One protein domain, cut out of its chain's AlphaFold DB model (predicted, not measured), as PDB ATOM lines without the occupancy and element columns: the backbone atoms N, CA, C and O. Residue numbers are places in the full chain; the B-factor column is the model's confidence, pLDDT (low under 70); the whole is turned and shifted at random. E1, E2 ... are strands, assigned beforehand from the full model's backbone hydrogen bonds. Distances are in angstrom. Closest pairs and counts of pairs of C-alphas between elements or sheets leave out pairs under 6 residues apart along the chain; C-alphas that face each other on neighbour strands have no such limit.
ATOM      1  N   THR A  38     163.887 117.380 171.816       98.06
ATOM      2  CA  THR A  38     164.477 118.524 172.509       98.06
ATOM      3  C   THR A  38     163.424 119.196 173.394       98.06
ATOM      4  O   THR A  38     162.231 119.112 173.106       98.06
ATOM      5  N   TYR A  39     163.853 119.833 174.485       98.12
ATOM      6  CA  TYR A  39     163.000 120.629 175.370       98.12
ATOM      7  C   TYR A  39     163.761 121.846 175.897       98.12
ATOM      8  O   TYR A  39     164.853 121.707 176.457       98.12
ATOM      9  N   GLN A  40     163.192 123.037 175.725       98.25
ATOM     10  CA  GLN A  40     163.733 124.279 176.269       98.25
ATOM     11  C   GLN A  40     162.633 125.114 176.901       98.25
ATOM     12  O   GLN A  40     161.501 125.125 176.420       98.25
ATOM     13  N   GLU A  41     162.969 125.820 177.974       98.25
ATOM     14  CA  GLU A  41     161.998 126.632 178.692       98.25
ATOM     15  C   GLU A  41     162.617 127.887 179.313       98.25
ATOM     16  O   GLU A  41     163.696 127.841 179.916       98.25
ATOM     17  N   TRP A  42     161.874 128.986 179.187       98.31
ATOM     18  CA  TRP A  42     162.162 130.305 179.728       98.31
ATOM     19  C   TRP A  42     161.058 130.730 180.684       98.31
ATOM     20  O   TRP A  42     159.882 130.633 180.334       98.31
ATOM     21  N   ASN A  43     161.434 131.250 181.845       95.69
ATOM     22  CA  ASN A  43     160.531 131.868 182.817       95.69
ATOM     23  C   ASN A  43     161.074 133.196 183.372       95.69
ATOM     24  O   ASN A  43     160.330 133.948 183.990       95.69
ATOM     25  N   VAL A  44     162.363 133.495 183.181       96.31
ATOM     26  CA  VAL A  44     162.964 134.786 183.538       96.31
ATOM     27  C   VAL A  44     163.838 135.271 182.385       96.31
ATOM     28  O   VAL A  44     164.866 134.673 182.067       96.31
ATOM     29  N   PHE A  45     163.465 136.397 181.776       98.38
ATOM     30  CA  PHE A  45     164.219 137.003 180.684       98.38
ATOM     31  C   PHE A  45     165.298 137.958 181.218       98.38
ATOM     32  O   PHE A  45     165.130 138.675 182.205       98.38
ATOM     33  N   THR A  46     166.445 137.961 180.543       97.62
ATOM     34  CA  THR A  46     167.663 138.705 180.910       97.62
ATOM     35  C   THR A  46     167.900 139.942 180.048       97.62
ATOM     36  O   THR A  46     168.678 140.819 180.424       97.62
ATOM     37  N   SER A  47     167.218 140.044 178.907       96.88
ATOM     38  CA  SER A  47     167.275 141.188 178.006       96.88
ATOM     39  C   SER A  47     165.914 141.444 177.373       96.88
ATOM     40  O   SER A  47     165.256 140.517 176.910       96.88
ATOM     41  N   ALA A  48     165.512 142.714 177.309       94.06
ATOM     42  CA  ALA A  48     164.269 143.096 176.650       94.06
ATOM     43  C   ALA A  48     164.354 142.986 175.124       94.06
ATOM     44  O   ALA A  48     163.367 142.616 174.520       94.06
ATOM     45  N   ASN A  49     165.522 143.272 174.530       91.38
ATOM     46  CA  ASN A  49     165.708 143.389 173.071       91.38
ATOM     47  C   ASN A  49     166.901 142.558 172.544       91.38
ATOM     48  O   ASN A  49     167.321 142.694 171.396       91.38
ATOM     49  N   GLY A  50     167.522 141.752 173.408       95.00
ATOM     50  CA  GLY A  50     168.633 140.859 173.072       95.00
ATOM     51  C   GLY A  50     168.240 139.392 173.200       95.00
ATOM     52  O   GLY A  50     167.131 139.073 173.617       95.00
ATOM     53  N   LEU A  51     169.175 138.502 172.869       97.50
ATOM     54  CA  LEU A  51     168.974 137.059 172.993       97.50
ATOM     55  C   LEU A  51     168.823 136.653 174.465       97.50
ATOM     56  O   LEU A  51     169.691 136.947 175.288       97.50
ATOM     57  N   ASN A  52     167.754 135.926 174.773       98.50
ATOM     58  CA  ASN A  52     167.518 135.307 176.071       98.50
ATOM     59  C   ASN A  52     167.755 133.802 175.977       98.50
ATOM     60  O   ASN A  52     167.072 133.117 175.216       98.50
ATOM     61  N   LEU A  53     168.702 133.281 176.756       98.25
ATOM     62  CA  LEU A  53     168.950 131.840 176.865       98.25
ATOM     63  C   LEU A  53     167.944 131.188 177.834       98.25
ATOM     64  O   LEU A  53     167.481 131.880 178.740       98.25
ATOM     65  N   PRO A  54     167.617 129.892 177.666       97.94
ATOM     66  CA  PRO A  54     166.701 129.199 178.566       97.94
ATOM     67  C   PRO A  54     167.236 129.170 180.001       97.94
ATOM     68  O   PRO A  54     168.389 128.786 180.221       97.94
ATOM     69  N   ASP A  55     166.405 129.538 180.976       96.94
ATOM     70  CA  ASP A  55     166.750 129.540 182.403       96.94
ATOM     71  C   ASP A  55     166.136 128.363 183.177       96.94
ATOM     72  O   ASP A  55     166.694 127.949 184.195       96.94
ATOM     73  N   VAL A  56     165.038 127.778 182.685       96.69
ATOM     74  CA  VAL A  56     164.372 126.641 183.342       96.69
ATOM     75  C   VAL A  56     164.890 125.306 182.819       96.69
ATOM     76  O   VAL A  56     165.221 124.414 183.603       96.69
ATOM     77  N   ALA A  57     164.974 125.152 181.498       95.69
ATOM     78  CA  ALA A  57     165.451 123.924 180.873       95.69
ATOM     79  C   ALA A  57     166.150 124.204 179.545       95.69
ATOM     80  O   ALA A  57     165.680 125.008 178.749       95.69
ATOM     81  N   ASN A  58     167.245 123.489 179.283       95.81
ATOM     82  CA  ASN A  58     167.942 123.497 177.997       95.81
ATOM     83  C   ASN A  58     168.395 122.075 177.637       95.81
ATOM     84  O   ASN A  58     169.583 121.749 177.645       95.81
ATOM     85  N   VAL A  59     167.428 121.195 177.392       97.12
ATOM     86  CA  VAL A  59     167.664 119.819 176.948       97.12
ATOM     87  C   VAL A  59     167.692 119.820 175.424       97.12
ATOM     88  O   VAL A  59     166.683 119.590 174.761       97.12
ATOM     89  N   ASN A  60     168.851 120.142 174.857       96.38
ATOM     90  CA  ASN A  60     169.058 120.142 173.414       96.38
ATOM     91  C   ASN A  60     170.515 119.769 173.087       96.38
ATOM     92  O   ASN A  60     171.422 120.546 173.389       96.38
ATOM     93  N   PRO A  61     170.778 118.587 172.500       94.81
ATOM     94  CA  PRO A  61     172.140 118.184 172.155       94.81
ATOM     95  C   PRO A  61     172.709 118.940 170.942       94.81
ATOM     96  O   PRO A  61     173.918 118.907 170.727       94.81
ATOM     97  N   ASN A  62     171.862 119.617 170.161       95.94
ATOM     98  CA  ASN A  62     172.215 120.205 168.868       95.94
ATOM     99  C   ASN A  62     172.556 121.703 168.952       95.94
ATOM    100  O   ASN A  62     172.972 122.305 167.964       95.94
ATOM    101  N   GLY A  63     172.410 122.322 170.125       95.38
ATOM    102  CA  GLY A  63     172.777 123.718 170.340       95.38
ATOM    103  C   GLY A  63     172.033 124.347 171.510       95.38
ATOM    104  O   GLY A  63     171.437 123.666 172.333       95.38
ATOM    105  N   THR A  64     172.086 125.677 171.595       95.94
ATOM    106  CA  THR A  64     171.345 126.447 172.603       95.94
ATOM    107  C   THR A  64     170.259 127.265 171.919       95.94
ATOM    108  O   THR A  64     170.555 128.006 170.984       95.94
ATOM    109  N   ALA A  65     169.017 127.109 172.378       97.94
ATOM    110  CA  ALA A  65     167.883 127.888 171.897       97.94
ATOM    111  C   ALA A  65     167.904 129.324 172.447       97.94
ATOM    112  O   ALA A  65     168.617 129.618 173.409       97.94
ATOM    113  N   SER A  66     167.098 130.219 171.879       98.44
ATOM    114  CA  SER A  66     166.959 131.585 172.397       98.44
ATOM    115  C   SER A  66     165.606 132.216 172.091       98.44
ATOM    116  O   SER A  66     165.059 131.952 171.028       98.44
ATOM    117  N   VAL A  67     165.145 133.119 172.960       98.69
ATOM    118  CA  VAL A  67     164.001 134.021 172.718       98.69
ATOM    119  C   VAL A  67     164.502 135.455 172.540       98.69
ATOM    120  O   VAL A  67     165.329 135.921 173.331       98.69
ATOM    121  N   GLN A  68     163.990 136.179 171.550       98.38
ATOM    122  CA  GLN A  68     164.312 137.588 171.324       98.38
ATOM    123  C   GLN A  68     163.070 138.392 170.939       98.38
ATOM    124  O   GLN A  68     162.302 137.970 170.087       98.38
ATOM    125  N   GLU A  69     162.919 139.572 171.539       98.25
ATOM    126  CA  GLU A  69     161.963 140.592 171.100       98.25
ATOM    127  C   GLU A  69     162.583 141.441 169.979       98.25
ATOM    128  O   GLU A  69     163.761 141.810 170.048       98.25
ATOM    129  N   LEU A  70     161.801 141.737 168.943       97.88
ATOM    130  CA  LEU A  70     162.292 142.299 167.684       97.88
ATOM    131  C   LEU A  70     161.900 143.761 167.454       97.88
ATOM    132  O   LEU A  70     162.505 144.423 166.608       97.88
ATOM    133  N   THR A  71     160.906 144.293 168.168       97.25
ATOM    134  CA  THR A  71     160.437 145.669 167.944       97.25
ATOM    135  C   THR A  71     161.348 146.712 168.583       97.25
ATOM    136  O   THR A  71     161.380 147.860 168.136       97.25
ATOM    137  N   GLY A  72     162.087 146.344 169.635       94.44
ATOM    138  CA  GLY A  72     162.934 147.256 170.399       94.44
ATOM    139  C   GLY A  72     162.161 148.164 171.362       94.44
ATOM    140  O   GLY A  72     162.772 148.997 172.036       94.44
ATOM    141  N   GLY A  73     160.831 148.035 171.417       92.75
ATOM    142  CA  GLY A  73     159.944 148.863 172.236       92.75
ATOM    143  C   GLY A  73     159.678 148.311 173.637       92.75
ATOM    144  O   GLY A  73     158.969 148.955 174.413       92.75
ATOM    145  N   ALA A  74     160.214 147.134 173.963       96.94
ATOM    146  CA  ALA A  74     159.989 146.465 175.235       96.94
ATOM    147  C   ALA A  74     161.034 146.825 176.306       96.94
ATOM    148  O   ALA A  74     162.131 147.320 176.032       96.94
ATOM    149  N   PHE A  75     160.695 146.535 177.561       97.38
ATOM    150  CA  PHE A  75     161.601 146.565 178.707       97.38
ATOM    151  C   PHE A  75     161.354 145.361 179.623       97.38
ATOM    152  O   PHE A  75     160.301 144.726 179.569       97.38
ATOM    153  N   LEU A  76     162.335 145.051 180.476       97.75
ATOM    154  CA  LEU A  76     162.187 144.004 181.486       97.75
ATOM    155  C   LEU A  76     161.420 144.536 182.692       97.75
ATOM    156  O   LEU A  76     161.774 145.571 183.264       97.75
ATOM    157  N   THR A  77     160.396 143.803 183.111       95.56
ATOM    158  CA  THR A  77     159.739 144.058 184.395       95.56
ATOM    159  C   THR A  77     160.631 143.594 185.549       95.56
ATOM    160  O   THR A  77     161.569 142.818 185.368       95.56
ATOM    161  N   SER A  78     160.325 144.015 186.782       90.56
ATOM    162  CA  SER A  78     161.037 143.512 187.968       90.56
ATOM    163  C   SER A  78     160.866 142.004 188.190       90.56
ATOM    164  O   SER A  78     161.655 141.416 188.922       90.56
ATOM    165  N   GLY A  79     159.828 141.399 187.598       88.19
ATOM    166  CA  GLY A  79     159.597 139.952 187.607       88.19
ATOM    167  C   GLY A  79     160.412 139.190 186.559       88.19
ATOM    168  O   GLY A  79     160.491 137.973 186.646       88.19
ATOM    169  N   GLY A  80     161.055 139.896 185.621       94.94
ATOM    170  CA  GLY A  80     161.825 139.295 184.532       94.94
ATOM    171  C   GLY A  80     161.046 139.112 183.233       94.94
ATOM    172  O   GLY A  80     161.571 138.486 182.323       94.94
ATOM    173  N   ASN A  81     159.837 139.661 183.116       97.25
ATOM    174  CA  ASN A  81     158.996 139.518 181.925       97.25
ATOM    175  C   ASN A  81     159.403 140.539 180.860       97.25
ATOM    176  O   ASN A  81     159.798 141.657 181.205       97.25
ATOM    177  N   ILE A  82     159.237 140.206 179.580       98.25
ATOM    178  CA  ILE A  82     159.391 141.178 178.489       98.25
ATOM    179  C   ILE A  82     158.040 141.848 178.260       98.25
ATOM    180  O   ILE A  82     157.072 141.183 177.898       98.25
ATOM    181  N   TYR A  83     157.961 143.156 178.493       97.38
ATOM    182  CA  TYR A  83     156.710 143.908 178.439       97.38
ATOM    183  C   TYR A  83     156.865 145.216 177.666       97.38
ATOM    184  O   TYR A  83     157.883 145.903 177.771       97.38
ATOM    185  N   SER A  84     155.818 145.597 176.937       96.38
ATOM    186  CA  SER A  84     155.705 146.912 176.306       96.38
ATOM    187  C   SER A  84     154.303 147.464 176.485       96.38
ATOM    188  O   SER A  84     153.340 146.810 176.114       96.38
ATOM    189  N   PHE A  85     154.173 148.693 176.985       94.38
ATOM    190  CA  PHE A  85     152.896 149.422 176.990       94.38
ATOM    191  C   PHE A  85     152.657 150.212 175.694       94.38
ATOM    192  O   PHE A  85     151.582 150.773 175.512       94.38
ATOM    193  N   ALA A  86     153.678 150.342 174.841       95.38
ATOM    194  CA  ALA A  86     153.694 151.314 173.747       95.38
ATOM    195  C   ALA A  86     153.489 150.684 172.366       95.38
ATOM    196  O   ALA A  86     153.008 151.356 171.457       95.38
ATOM    197  N   VAL A  87     153.877 149.420 172.201       96.38
ATOM    198  CA  VAL A  87     153.818 148.698 170.926       96.38
ATOM    199  C   VAL A  87     153.375 147.261 171.157       96.38
ATOM    200  O   VAL A  87     153.659 146.692 172.212       96.38
ATOM    201  N   ALA A  88     152.709 146.676 170.165       97.94
ATOM    202  CA  ALA A  88     152.563 145.231 170.066       97.94
ATOM    203  C   ALA A  88     153.944 144.632 169.755       97.94
ATOM    204  O   ALA A  88     154.542 144.950 168.728       97.94
ATOM    205  N   THR A  89     154.490 143.856 170.688       98.19
ATOM    206  CA  THR A  89     155.825 143.241 170.586       98.19
ATOM    207  C   THR A  89     155.827 142.062 169.622       98.19
ATOM    208  O   THR A  89     154.812 141.385 169.494       98.19
ATOM    209  N   SER A  90     156.980 141.775 169.023       98.44
ATOM    210  CA  SER A  90     157.190 140.661 168.090       98.44
ATOM    211  C   SER A  90     158.360 139.817 168.570       98.44
ATOM    212  O   SER A  90     159.353 140.378 169.042       98.44
ATOM    213  N   PHE A  91     158.249 138.494 168.483       98.75
ATOM    214  CA  PHE A  91     159.230 137.571 169.041       98.75
ATOM    215  C   PHE A  91     159.689 136.516 168.043       98.75
ATOM    216  O   PHE A  91     158.873 135.898 167.364       98.75
ATOM    217  N   ASP A  92     160.993 136.240 168.077       98.44
ATOM    218  CA  ASP A  92     161.591 135.034 167.510       98.44
ATOM    219  C   ASP A  92     162.025 134.088 168.638       98.44
ATOM    220  O   ASP A  92     162.693 134.490 169.598       98.44
ATOM    221  N   VAL A  93     161.707 132.802 168.480       98.62
ATOM    222  CA  VAL A  93     162.301 131.702 169.242       98.62
ATOM    223  C   VAL A  93     163.111 130.834 168.290       98.62
ATOM    224  O   VAL A  93     162.562 130.186 167.400       98.62
ATOM    225  N   LEU A  94     164.427 130.815 168.478       98.44
ATOM    226  CA  LEU A  94     165.344 129.999 167.686       98.44
ATOM    227  C   LEU A  94     165.613 128.685 168.409       98.44
ATOM    228  O   LEU A  94     166.016 128.703 169.573       98.44
ATOM    229  N   VAL A  95     165.420 127.559 167.724       98.31
ATOM    230  CA  VAL A  95     165.566 126.213 168.294       98.31
ATOM    231  C   VAL A  95     166.448 125.349 167.390       98.31
ATOM    232  O   VAL A  95     165.995 124.922 166.325       98.31
ATOM    233  N   PRO A  96     167.702 125.065 167.792       98.00
ATOM    234  CA  PRO A  96     168.549 124.085 167.116       98.00
ATOM    235  C   PRO A  96     167.899 122.701 167.103       98.00
ATOM    236  O   PRO A  96     167.258 122.306 168.077       98.00
ATOM    237  N   ASP A  97     168.090 121.942 166.035       95.94
ATOM    238  CA  ASP A  97     167.441 120.640 165.849       95.94
ATOM    239  C   ASP A  97     168.379 119.673 165.099       95.94
ATOM    240  O   ASP A  97     169.514 120.027 164.775       95.94
ATOM    241  N   TYR A  98     167.959 118.427 164.887       95.19
ATOM    242  CA  TYR A  98     168.832 117.330 164.450       95.19
ATOM    243  C   TYR A  98     169.354 117.466 163.010       95.19
ATOM    244  O   TYR A  98     170.347 116.826 162.662       95.19
ATOM    245  N   GLY A  99     168.733 118.296 162.169       94.38
ATOM    246  CA  GLY A  99     169.175 118.519 160.793       94.38
ATOM    247  C   GLY A  99     169.090 117.279 159.895       94.38
ATOM    248  O   GLY A  99     169.914 117.130 158.993       94.38
ATOM    249  N   LEU A 100     168.117 116.387 160.123       91.44
ATOM    250  CA  LEU A 100     167.965 115.123 159.380       91.44
ATOM    251  C   LEU A 100     167.473 115.298 157.927       91.44
ATOM    252  O   LEU A 100     167.398 114.334 157.161       91.44
ATOM    253  N   GLY A 101     167.160 116.527 157.512       88.88
ATOM    254  CA  GLY A 101     166.791 116.853 156.139       88.88
ATOM    255  C   GLY A 101     165.380 116.393 155.777       88.88
ATOM    256  O   GLY A 101     164.494 116.324 156.622       88.88
ATOM    257  N   THR A 102     165.147 116.113 154.494       85.12
ATOM    258  CA  THR A 102     163.814 115.805 153.938       85.12
ATOM    259  C   THR A 102     163.290 114.413 154.290       85.12
ATOM    260  O   THR A 102     162.117 114.135 154.067       85.12
ATOM    261  N   GLN A 103     164.139 113.544 154.840       82.38
ATOM    262  CA  GLN A 103     163.781 112.178 155.237       82.38
ATOM    263  C   GLN A 103     163.160 112.107 156.638       82.38
ATOM    264  O   GLN A 103     162.864 111.022 157.132       82.38
ATOM    265  N   ALA A 104     162.968 113.251 157.291       91.81
ATOM    266  CA  ALA A 104     162.335 113.350 158.593       91.81
ATOM    267  C   ALA A 104     161.283 114.461 158.594       91.81
ATOM    268  O   ALA A 104     161.356 115.410 157.811       91.81
ATOM    269  N   THR A 105     160.312 114.347 159.490       94.94
ATOM    270  CA  THR A 105     159.423 115.441 159.877       94.94
ATOM    271  C   THR A 105     159.777 115.932 161.271       94.94
ATOM    272  O   THR A 105     160.449 115.244 162.041       94.94
ATOM    273  N   THR A 106     159.314 117.134 161.600       97.44
ATOM    274  CA  THR A 106     159.471 117.723 162.929       97.44
ATOM    275  C   THR A 106     158.097 117.908 163.567       97.44
ATOM    276  O   THR A 106     157.266 118.653 163.049       97.44
ATOM    277  N   ARG A 107     157.846 117.227 164.687       97.56
ATOM    278  CA  ARG A 107     156.703 117.495 165.571       97.56
ATOM    279  C   ARG A 107     157.112 118.555 166.588       97.56
ATOM    280  O   ARG A 107     158.222 118.497 167.111       97.56
ATOM    281  N   VAL A 108     156.231 119.511 166.873       98.50
ATOM    282  CA  VAL A 108     156.532 120.670 167.727       98.50
ATOM    283  C   VAL A 108     155.366 120.964 168.656       98.50
ATOM    284  O   VAL A 108     154.212 120.951 168.227       98.50
ATOM    285  N   VAL A 109     155.670 121.277 169.914       98.69
ATOM    286  CA  VAL A 109     154.723 121.877 170.859       98.69
ATOM    287  C   VAL A 109     155.329 123.166 171.407       98.69
ATOM    288  O   VAL A 109     156.378 123.138 172.046       98.69
ATOM    289  N   LEU A 110     154.655 124.290 171.166       98.75
ATOM    290  CA  LEU A 110     154.960 125.589 171.766       98.75
ATOM    291  C   LEU A 110     153.959 125.856 172.886       98.75
ATOM    292  O   LEU A 110     152.757 125.693 172.686       98.75
ATOM    293  N   GLN A 111     154.430 126.316 174.040       98.62
ATOM    294  CA  GLN A 111     153.566 126.849 175.089       98.62
ATOM    295  C   GLN A 111     154.018 128.241 175.505       98.62
ATOM    296  O   GLN A 111     155.209 128.477 175.712       98.62
ATOM    297  N   LEU A 112     153.060 129.156 175.619       98.44
ATOM    298  CA  LEU A 112     153.281 130.560 175.948       98.44
ATOM    299  C   LEU A 112     152.452 130.933 177.168       98.44
ATOM    300  O   LEU A 112     151.275 130.588 177.229       98.44
ATOM    301  N   ARG A 113     153.047 131.686 178.090       97.62
ATOM    302  CA  ARG A 113     152.323 132.416 179.130       97.62
ATOM    303  C   ARG A 113     152.457 133.901 178.873       97.62
ATOM    304  O   ARG A 113     153.575 134.422 178.805       97.62
ATOM    305  N   THR A 114     151.326 134.581 178.775       96.94
ATOM    306  CA  THR A 114     151.270 136.039 178.668       96.94
ATOM    307  C   THR A 114     150.435 136.625 179.794       96.94
ATOM    308  O   THR A 114     149.566 135.961 180.357       96.94
ATOM    309  N   GLN A 115     150.700 137.884 180.127       95.44
ATOM    310  CA  GLN A 115     149.884 138.702 181.020       95.44
ATOM    311  C   GLN A 115     149.507 140.004 180.300       95.44
ATOM    312  O   GLN A 115     150.314 140.540 179.543       95.44
ATOM    313  N   GLY A 116     148.310 140.535 180.557       95.06
ATOM    314  CA  GLY A 116     147.833 141.758 179.901       95.06
ATOM    315  C   GLY A 116     147.020 141.451 178.644       95.06
ATOM    316  O   GLY A 116     145.988 140.779 178.745       95.06
ATOM    317  N   SER A 117     147.453 141.961 177.486       94.62
ATOM    318  CA  SER A 117     146.941 141.511 176.182       94.62
ATOM    319  C   SER A 117     147.476 140.109 175.835       94.62
ATOM    320  O   SER A 117     148.331 139.552 176.531       94.62
ATOM    321  N   THR A 118     146.897 139.475 174.815       94.88
ATOM    322  CA  THR A 118     147.247 138.107 174.393       94.88
ATOM    323  C   THR A 118     148.127 138.116 173.144       94.88
ATOM    324  O   THR A 118     148.361 139.159 172.537       94.88
ATOM    325  N   VAL A 119     148.617 136.937 172.775       97.62
ATOM    326  CA  VAL A 119     149.271 136.670 171.491       97.62
ATOM    327  C   VAL A 119     148.272 136.808 170.331       97.62
ATOM    328  O   VAL A 119     147.130 136.355 170.451       97.62
ATOM    329  N   ASP A 120     148.701 137.392 169.212       98.31
ATOM    330  CA  ASP A 120     147.983 137.302 167.938       98.31
ATOM    331  C   ASP A 120     148.115 135.873 167.412       98.31
ATOM    332  O   ASP A 120     149.163 135.471 166.905       98.31
ATOM    333  N   LEU A 121     147.043 135.088 167.517       97.81
ATOM    334  CA  LEU A 121     147.055 133.689 167.099       97.81
ATOM    335  C   LEU A 121     147.415 133.524 165.615       97.81
ATOM    336  O   LEU A 121     148.025 132.522 165.262       97.81
ATOM    337  N   ALA A 122     147.088 134.480 164.742       97.75
ATOM    338  CA  ALA A 122     147.394 134.365 163.315       97.75
ATOM    339  C   ALA A 122     148.892 134.537 163.003       97.75
ATOM    340  O   ALA A 122     149.353 134.078 161.958       97.75
ATOM    341  N   SER A 123     149.644 135.170 163.906       98.38
ATOM    342  CA  SER A 123     151.091 135.379 163.774       98.38
ATOM    343  C   SER A 123     151.923 134.151 164.167       98.38
ATOM    344  O   SER A 123     153.093 134.056 163.792       98.38
ATOM    345  N   VAL A 124     151.335 133.203 164.910       98.75
ATOM    346  CA  VAL A 124     152.063 132.068 165.485       98.75
ATOM    347  C   VAL A 124     152.437 131.068 164.396       98.75
ATOM    348  O   VAL A 124     151.586 130.339 163.879       98.75
ATOM    349  N   THR A 125     153.725 130.995 164.065       98.75
ATOM    350  CA  THR A 125     154.233 130.098 163.019       98.75
ATOM    351  C   THR A 125     155.483 129.342 163.452       98.75
ATOM    352  O   THR A 125     156.260 129.821 164.273       98.75
ATOM    353  N   PHE A 126     155.695 128.164 162.863       98.56
ATOM    354  CA  PHE A 126     156.939 127.399 162.940       98.56
ATOM    355  C   PHE A 126     157.535 127.299 161.538       98.56
ATOM    356  O   PHE A 126     156.917 126.732 160.636       98.56
ATOM    357  N   ASN A 127     158.711 127.889 161.323       97.50
ATOM    358  CA  ASN A 127     159.346 128.031 160.009       97.50
ATOM    359  C   ASN A 127     158.385 128.611 158.945       97.50
ATOM    360  O   ASN A 127     158.362 128.169 157.795       97.50
ATOM    361  N   GLY A 128     157.545 129.572 159.350       96.81
ATOM    362  CA  GLY A 128     156.527 130.193 158.499       96.81
ATOM    363  C   GLY A 128     155.277 129.341 158.236       96.81
ATOM    364  O   GLY A 128     154.416 129.769 157.471       96.81
ATOM    365  N   GLN A 129     155.154 128.154 158.840       97.75
ATOM    366  CA  GLN A 129     153.959 127.308 158.742       97.75
ATOM    367  C   GLN A 129     152.996 127.561 159.915       97.75
ATOM    368  O   GLN A 129     153.454 127.631 161.061       97.75
ATOM    369  N   PRO A 130     151.675 127.655 159.670       97.94
ATOM    370  CA  PRO A 130     150.683 127.778 160.737       97.94
ATOM    371  C   PRO A 130     150.605 126.489 161.566       97.94
ATOM    372  O   PRO A 130     150.971 125.419 161.082       97.94
ATOM    373  N   PHE A 131     150.143 126.593 162.812       98.31
ATOM    374  CA  PHE A 131     149.909 125.432 163.678       98.31
ATOM    375  C   PHE A 131     148.727 124.578 163.199       98.31
ATOM    376  O   PHE A 131     147.783 125.080 162.588       98.31
ATOM    377  N   ASP A 132     148.749 123.289 163.545       97.94
ATOM    378  CA  ASP A 132     147.643 122.360 163.294       97.94
ATOM    379  C   ASP A 132     146.520 122.540 164.321       97.94
ATOM    380  O   ASP A 132     145.336 122.394 164.010       97.94
ATOM    381  N   SER A 133     146.885 122.850 165.570       97.94
ATOM    382  CA  SER A 133     145.926 123.114 166.643       97.94
ATOM    383  C   SER A 133     146.466 124.088 167.690       97.94
ATOM    384  O   SER A 133     147.678 124.192 167.891       97.94
ATOM    385  N   ALA A 134     145.543 124.786 168.355       97.81
ATOM    386  CA  ALA A 134     145.819 125.658 169.487       97.81
ATOM    387  C   ALA A 134     144.815 125.397 170.618       97.81
ATOM    388  O   ALA A 134     143.625 125.193 170.369       97.81
ATOM    389  N   GLU A 135     145.288 125.427 171.861       97.00
ATOM    390  CA  GLU A 135     144.513 125.157 173.070       97.00
ATOM    391  C   GLU A 135     144.821 126.222 174.131       97.00
ATOM    392  O   GLU A 135     145.982 126.454 174.472       97.00
ATOM    393  N   LEU A 136     143.781 126.867 174.670       96.38
ATOM    394  CA  LEU A 136     143.904 127.727 175.847       96.38
ATOM    395  C   LEU A 136     143.903 126.833 177.090       96.38
ATOM    396  O   LEU A 136     142.865 126.292 177.470       96.38
ATOM    397  N   LEU A 137     145.068 126.667 177.709       95.12
ATOM    398  CA  LEU A 137     145.264 125.795 178.867       95.12
ATOM    399  C   LEU A 137     144.757 126.430 180.162       95.12
ATOM    400  O   LEU A 137     144.273 125.737 181.058       95.12
ATOM    401  N   TYR A 138     144.909 127.749 180.279       94.94
ATOM    402  CA  TYR A 138     144.567 128.487 181.485       94.94
ATOM    403  C   TYR A 138     144.256 129.951 181.184       94.94
ATOM    404  O   TYR A 138     144.882 130.559 180.316       94.94
ATOM    405  N   GLU A 139     143.309 130.515 181.933       94.69
ATOM    406  CA  GLU A 139     142.966 131.933 181.891       94.69
ATOM    407  C   GLU A 139     142.610 132.444 183.295       94.69
ATOM    408  O   GLU A 139     141.768 131.859 183.979       94.69
ATOM    409  N   GLU A 140     143.221 133.554 183.713       93.12
ATOM    410  CA  GLU A 140     142.918 134.220 184.984       93.12
ATOM    411  C   GLU A 140     142.896 135.750 184.822       93.12
ATOM    412  O   GLU A 140     143.898 136.346 184.414       93.12
ATOM    413  N   PRO A 141     141.782 136.433 185.147       93.31
ATOM    414  CA  PRO A 141     141.753 137.891 185.203       93.31
ATOM    415  C   PRO A 141     142.723 138.430 186.258       93.31
ATOM    416  O   PRO A 141     142.683 138.026 187.420       93.31
ATOM    417  N   LEU A 142     143.553 139.398 185.873       89.12
ATOM    418  CA  LEU A 142     144.515 140.017 186.777       89.12
ATOM    419  C   LEU A 142     143.894 141.209 187.519       89.12
ATOM    420  O   LEU A 142     143.073 141.958 186.984       89.12
ATOM    421  N   GLY A 143     144.301 141.396 188.776       82.19
ATOM    422  CA  GLY A 143     143.946 142.573 189.572       82.19
ATOM    423  C   GLY A 143     144.815 143.798 189.255       82.19
ATOM    424  O   GLY A 143     145.845 143.706 188.592       82.19
ATOM    425  N   GLY A 144     144.440 144.972 189.773       75.88
ATOM    426  CA  GLY A 144     145.245 146.193 189.630       75.88
ATOM    427  C   GLY A 144     145.073 146.872 188.268       75.88
ATOM    428  O   GLY A 144     143.970 147.297 187.942       75.88
ATOM    429  N   PHE A 145     146.155 147.002 187.491       65.25
ATOM    430  CA  PHE A 145     146.175 147.693 186.187       65.25
ATOM    431  C   PHE A 145     145.379 146.977 185.070       65.25
ATOM    432  O   PHE A 145     145.336 147.471 183.946       65.25
ATOM    433  N   GLY A 146     144.702 145.866 185.386       79.38
ATOM    434  CA  GLY A 146     143.842 145.112 184.474       79.38
ATOM    435  C   GLY A 146     144.595 144.068 183.645       79.38
ATOM    436  O   GLY A 146     145.791 143.854 183.828       79.38
ATOM    437  N   GLY A 147     143.872 143.413 182.734       88.75
ATOM    438  CA  GLY A 147     144.402 142.369 181.854       88.75
ATOM    439  C   GLY A 147     144.118 140.947 182.331       88.75
ATOM    440  O   GLY A 147     143.371 140.713 183.285       88.75
ATOM    441  N   THR A 148     144.695 139.979 181.628       94.88
ATOM    442  CA  THR A 148     144.454 138.554 181.861       94.88
ATOM    443  C   THR A 148     145.762 137.789 181.718       94.88
ATOM    444  O   THR A 148     146.548 138.098 180.826       94.88
ATOM    445  N   LEU A 149     145.998 136.810 182.586       94.81
ATOM    446  CA  LEU A 149     147.037 135.807 182.391       94.81
ATOM    447  C   LEU A 149     146.472 134.691 181.517       94.81
ATOM    448  O   LEU A 149     145.399 134.171 181.823       94.81
ATOM    449  N   ARG A 150     147.174 134.335 180.442       96.06
ATOM    450  CA  ARG A 150     146.781 133.253 179.531       96.06
ATOM    451  C   ARG A 150     147.931 132.301 179.284       96.06
ATOM    452  O   ARG A 150     149.027 132.755 178.961       96.06
ATOM    453  N   ASP A 151     147.632 131.009 179.360       97.19
ATOM    454  CA  ASP A 151     148.515 129.947 178.889       97.19
ATOM    455  C   ASP A 151     147.971 129.368 177.592       97.19
ATOM    456  O   ASP A 151     146.890 128.779 177.576       97.19
ATOM    457  N   TRP A 152     148.735 129.498 176.518       97.88
ATOM    458  CA  TRP A 152     148.422 128.899 175.229       97.88
ATOM    459  C   TRP A 152     149.349 127.733 174.930       97.88
ATOM    460  O   TRP A 152     150.537 127.782 175.242       97.88
ATOM    461  N   ARG A 153     148.807 126.718 174.261       98.31
ATOM    462  CA  ARG A 153     149.541 125.615 173.643       98.31
ATOM    463  C   ARG A 153     149.261 125.599 172.151       98.31
ATOM    464  O   ARG A 153     148.102 125.655 171.756       98.31
ATOM    465  N   PHE A 154     150.305 125.463 171.349       98.75
ATOM    466  CA  PHE A 154     150.242 125.329 169.899       98.75
ATOM    467  C   PHE A 154     150.966 124.058 169.482       98.75
ATOM    468  O   PHE A 154     152.028 123.747 170.026       98.75
ATOM    469  N   GLU A 155     150.405 123.335 168.518       98.56
ATOM    470  CA  GLU A 155     150.983 122.084 168.033       98.56
ATOM    471  C   GLU A 155     151.150 122.065 166.522       98.56
ATOM    472  O   GLU A 155     150.236 122.420 165.777       98.56
ATOM    473  N   TRP A 156     152.292 121.535 166.096       98.44
ATOM    474  CA  TRP A 156     152.533 121.063 164.742       98.44
ATOM    475  C   TRP A 156     152.812 119.567 164.827       98.44
ATOM    476  O   TRP A 156     153.795 119.132 165.429       98.44
ATOM    477  N   SER A 157     151.920 118.765 164.266       95.56
ATOM    478  CA  SER A 157     151.940 117.309 164.375       95.56
ATOM    479  C   SER A 157     153.053 116.674 163.540       95.56
ATOM    480  O   SER A 157     153.677 115.717 164.000       95.56
ATOM    481  N   ALA A 158     153.325 117.216 162.347       93.56
ATOM    482  CA  ALA A 158     154.401 116.774 161.460       93.56
ATOM    483  C   ALA A 158     154.737 117.833 160.392       93.56
ATOM    484  O   ALA A 158     154.143 117.864 159.316       93.56
ATOM    485  N   VAL A 159     155.734 118.676 160.656       95.06
ATOM    486  CA  VAL A 159     156.264 119.624 159.665       95.06
ATOM    487  C   VAL A 159     157.256 118.903 158.761       95.06
ATOM    488  O   VAL A 159     158.178 118.259 159.253       95.06
ATOM    489  N   SER A 160     157.071 118.987 157.443       91.94
ATOM    490  CA  SER A 160     157.960 118.346 156.468       91.94
ATOM    491  C   SER A 160     159.393 118.866 156.568       91.94
ATOM    492  O   SER A 160     159.631 120.072 156.493       91.94
ATOM    493  N   GLY A 161     160.348 117.943 156.650       89.56
ATOM    494  CA  GLY A 161     161.755 118.258 156.841       89.56
ATOM    495  C   GLY A 161     162.136 118.428 158.314       89.56
ATOM    496  O   GLY A 161     161.335 118.807 159.171       89.56
ATOM    497  N   ASN A 162     163.409 118.179 158.596       95.25
ATOM    498  CA  ASN A 162     164.050 118.505 159.862       95.25
ATOM    499  C   ASN A 162     165.308 119.335 159.569       95.25
ATOM    500  O   ASN A 162     166.328 118.817 159.109       95.25
ATOM    501  N   VAL A 163     165.192 120.654 159.736       95.88
ATOM    502  CA  VAL A 163     166.285 121.611 159.503       95.88
ATOM    503  C   VAL A 163     167.163 121.724 160.748       95.88
ATOM    504  O   VAL A 163     166.724 121.395 161.838       95.88
ATOM    505  N   GLY A 164     168.410 122.183 160.618       96.00
ATOM    506  CA  GLY A 164     169.325 122.278 161.772       96.00
ATOM    507  C   GLY A 164     169.018 123.428 162.745       96.00
ATOM    508  O   GLY A 164     169.516 123.437 163.868       96.00
ATOM    509  N   MET A 165     168.218 124.406 162.321       97.38
ATOM    510  CA  MET A 165     167.777 125.534 163.140       97.38
ATOM    511  C   MET A 165     166.355 125.902 162.735       97.38
ATOM    512  O   MET A 165     166.126 126.277 161.586       97.38
ATOM    513  N   ASN A 166     165.429 125.796 163.678       98.00
ATOM    514  CA  ASN A 166     164.047 126.208 163.503       98.00
ATOM    515  C   ASN A 166     163.818 127.607 164.072       98.00
ATOM    516  O   ASN A 166     164.467 128.000 165.044       98.00
ATOM    517  N   THR A 167     162.832 128.304 163.518       98.25
ATOM    518  CA  THR A 167     162.353 129.591 164.016       98.25
ATOM    519  C   THR A 167     160.858 129.506 164.290       98.25
ATOM    520  O   THR A 167     160.079 129.170 163.399       98.25
ATOM    521  N   ILE A 168     160.455 129.826 165.515       98.81
ATOM    522  CA  ILE A 168     159.058 130.062 165.884       98.81
ATOM    523  C   ILE A 168     158.858 131.564 166.001       98.81
ATOM    524  O   ILE A 168     159.661 132.227 166.655       98.81
ATOM    525  N   GLN A 169     157.795 132.084 165.401       98.81
ATOM    526  CA  GLN A 169     157.479 133.510 165.424       98.81
ATOM    527  C   GLN A 169     156.103 133.717 166.030       98.81
ATOM    528  O   GLN A 169     155.210 132.904 165.788       98.81
ATOM    529  N   PHE A 170     155.949 134.772 166.824       98.75
ATOM    530  CA  PHE A 170     154.653 135.216 167.325       98.75
ATOM    531  C   PHE A 170     154.688 136.693 167.720       98.75
ATOM    532  O   PHE A 170     155.689 137.201 168.231       98.75
ATOM    533  N   ASP A 171     153.553 137.353 167.550       98.62
ATOM    534  CA  ASP A 171     153.333 138.756 167.860       98.62
ATOM    535  C   ASP A 171     152.308 138.902 168.986       98.62
ATOM    536  O   ASP A 171     151.453 138.043 169.217       98.62
ATOM    537  N   ALA A 172     152.374 140.014 169.708       98.25
ATOM    538  CA  ALA A 172     151.283 140.444 170.567       98.25
ATOM    539  C   ALA A 172     150.100 140.928 169.714       98.25
ATOM    540  O   ALA A 172     150.299 141.613 168.716       98.25
ATOM    541  N   GLU A 173     148.869 140.650 170.146       97.75
ATOM    542  CA  GLU A 173     147.658 141.164 169.487       97.75
ATOM    543  C   GLU A 173     147.538 142.692 169.619       97.75
ATOM    544  O   GLU A 173     147.073 143.380 168.713       97.75
ATOM    545  N   ASP A 174     147.992 143.234 170.748       96.12
ATOM    546  CA  ASP A 174     148.045 144.667 171.022       96.12
ATOM    547  C   ASP A 174     149.224 144.954 171.967       96.12
ATOM    548  O   ASP A 174     149.811 144.056 172.579       96.12
ATOM    549  N   SER A 175     149.542 146.230 172.135       95.88
ATOM    550  CA  SER A 175     150.343 146.729 173.244       95.88
ATOM    551  C   SER A 175     149.859 146.207 174.604       95.88
ATOM    552  O   SER A 175     148.730 145.756 174.787       95.88
ATOM    553  N   SER A 176     150.728 146.317 175.601       95.62
ATOM    554  CA  SER A 176     150.528 145.836 176.969       95.62
ATOM    555  C   SER A 176     150.518 144.313 177.135       95.62
ATOM    556  O   SER A 176     150.010 143.824 178.146       95.62
ATOM    557  N   MET A 177     151.134 143.568 176.212       96.69
ATOM    558  CA  MET A 177     151.455 142.158 176.436       96.69
ATOM    559  C   MET A 177     152.749 142.059 177.242       96.69
ATOM    560  O   MET A 177     153.755 142.692 176.921       96.69
ATOM    561  N   SER A 178     152.723 141.254 178.298       96.88
ATOM    562  CA  SER A 178     153.892 140.841 179.067       96.88
ATOM    563  C   SER A 178     154.154 139.365 178.784       96.88
ATOM    564  O   SER A 178     153.394 138.520 179.258       96.88
ATOM    565  N   LEU A 179     155.233 139.045 178.069       98.19
ATOM    566  CA  LEU A 179     155.693 137.670 177.888       98.19
ATOM    567  C   LEU A 179     156.336 137.174 179.187       98.19
ATOM    568  O   LEU A 179     157.329 137.735 179.649       98.19
ATOM    569  N   ASP A 180     155.735 136.144 179.772       96.56
ATOM    570  CA  ASP A 180     156.062 135.627 181.105       96.56
ATOM    571  C   ASP A 180     156.822 134.299 181.018       96.56
ATOM    572  O   ASP A 180     157.838 134.113 181.679       96.56
ATOM    573  N   ARG A 181     156.375 133.383 180.149       97.69
ATOM    574  CA  ARG A 181     156.978 132.051 180.019       97.69
ATOM    575  C   ARG A 181     156.884 131.532 178.593       97.69
ATOM    576  O   ARG A 181     155.872 131.741 177.924       97.69
ATOM    577  N   VAL A 182     157.908 130.811 178.153       98.62
ATOM    578  CA  VAL A 182     157.952 130.116 176.858       98.62
ATOM    579  C   VAL A 182     158.472 128.705 177.088       98.62
ATOM    580  O   VAL A 182     159.451 128.531 177.802       98.62
ATOM    581  N   SER A 183     157.852 127.700 176.480       98.50
ATOM    582  CA  SER A 183     158.373 126.332 176.411       98.50
ATOM    583  C   SER A 183     158.285 125.839 174.982       98.50
ATOM    584  O   SER A 183     157.252 126.017 174.338       98.50
ATOM    585  N   VAL A 184     159.336 125.173 174.514       98.69
ATOM    586  CA  VAL A 184     159.346 124.502 173.216       98.69
ATOM    587  C   VAL A 184     159.803 123.066 173.394       98.69
ATOM    588  O   VAL A 184     160.839 122.803 174.004       98.69
ATOM    589  N   ASP A 185     159.029 122.147 172.830       98.62
ATOM    590  CA  ASP A 185     159.387 120.748 172.665       98.62
ATOM    591  C   ASP A 185     159.409 120.409 171.176       98.62
ATOM    592  O   ASP A 185     158.446 120.704 170.465       98.62
ATOM    593  N   THR A 186     160.471 119.752 170.708       98.31
ATOM    594  CA  THR A 186     160.543 119.217 169.339       98.31
ATOM    595  C   THR A 186     160.821 117.722 169.342       98.31
ATOM    596  O   THR A 186     161.438 117.196 170.271       98.31
ATOM    597  N   GLN A 187     160.366 117.029 168.302       97.81
ATOM    598  CA  GLN A 187     160.716 115.643 168.010       97.81
ATOM    599  C   GLN A 187     160.969 115.486 166.513       97.81
ATOM    600  O   GLN A 187     160.081 115.782 165.710       97.81
ATOM    601  N   ALA A 188     162.143 114.978 166.144       96.44
ATOM    602  CA  ALA A 188     162.381 114.511 164.786       96.44
ATOM    603  C   ALA A 188     161.809 113.095 164.630       96.44
ATOM    604  O   ALA A 188     161.980 112.237 165.498       96.44
ATOM    605  N   LEU A 189     161.082 112.860 163.542       91.88
ATOM    606  CA  LEU A 189     160.495 111.565 163.212       91.88
ATOM    607  C   LEU A 189     160.936 111.173 161.809       91.88
ATOM    608  O   LEU A 189     160.670 111.896 160.852       91.88
ATOM    609  N   ALA A 190     161.583 110.017 161.668       86.00
ATOM    610  CA  ALA A 190     161.906 109.480 160.355       86.00
ATOM    611  C   ALA A 190     160.625 109.252 159.536       86.00
ATOM    612  O   ALA A 190     159.664 108.634 160.005       86.00
ATOM    613  N   VAL A 191     160.626 109.716 158.290       76.00
ATOM    614  CA  VAL A 191     159.603 109.350 157.316       76.00
ATOM    615  C   VAL A 191     159.928 107.940 156.842       76.00
ATOM    616  O   VAL A 191     161.016 107.685 156.330       76.00
TER     617      VAL A 191
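What this domain is: This is residues 38 to 191 of the 401 residues of an uncharacterized protein of Planctomycetaceae bacterium (UniProt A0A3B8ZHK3). A large, twisted and curled sheet of six strands has a smaller sheet of three strands, E3, E4 and E8, over part of one face, which makes an uneven sandwich of two sheets face to face with their strands crossed at 38 degrees. The long strands E5, E7 and E9 run the length of the large sheet, and part of the long link from E3 to E4 pairs with E9 at residues 178 to 179. The printed part has 154 residues with nine named strands, E1 to E9 along the chain, and no named helix: the class is all strand. The large sheet has the order E2, E1, E9, E5, E7, E6 and the small one E3, E4, E8, both antiparallel throughout. The whole is compact, with a radius of gyration of the C-alphas of 15.2 A, yet elongated, spanning 51 by 28 by 23 A.

Where its parts are: In the large sheet, E5 is residues 101 to 116, 39.3 A from first to last C-alpha, and bends by 95 degrees at residue 104. E9, residues 177 to 190, is 37.9 A long, bends by 67 degrees at residue 180 and ends with C-alpha 190 at (161.906, 109.480, 160.355). E7, residues 148 to 162, is 35.6 A long and bends by 72 degrees at residue 159. E6 is residues 133 to 141, 24.1 A long. E1, residues 38 to 42, begins with C-alpha 38 at (164.477, 118.524, 172.509), and E2 is residues 57 to 59. In the small sheet, E3 is residues 66 to 69, E4 residues 90 to 96 and E8 residues 165 to 171.

How they stand to each other: E5 and E9 are antiparallel at 163 degrees, with N 109 and O 185 2.9 A apart, within hydrogen-bond range. On the other side of E5, E7 is antiparallel at 173 degrees, with N 110 and O 154 at 2.9 A. E6 and E7 form a hairpin, with N 135 and O 153 at 2.8 A. E1 pairs with E9, N 40 and O 184 at 2.9 A, and E1 and E2 form a hairpin, N 59 and O 39 at 2.8 A. In the small sheet, the hairpin E3 and E4 has N 68 and O 92 at 2.9 A, and E4 and E8 have N 93 and O 168 at 2.8 A. Between the sheets, E4 and E9 are near each other, with 9 pairs of C-alphas within 10 A.

The domain as a whole: The C-alphas of Gln 103 and Gly 144, the two farthest apart, are 51.8 A apart. The printed part has no cut. The links E1 to E2, E3 to E4 and E5 to E6 are long. The mean pLDDT of the printed part is 95.6, and residue 145 is under 70.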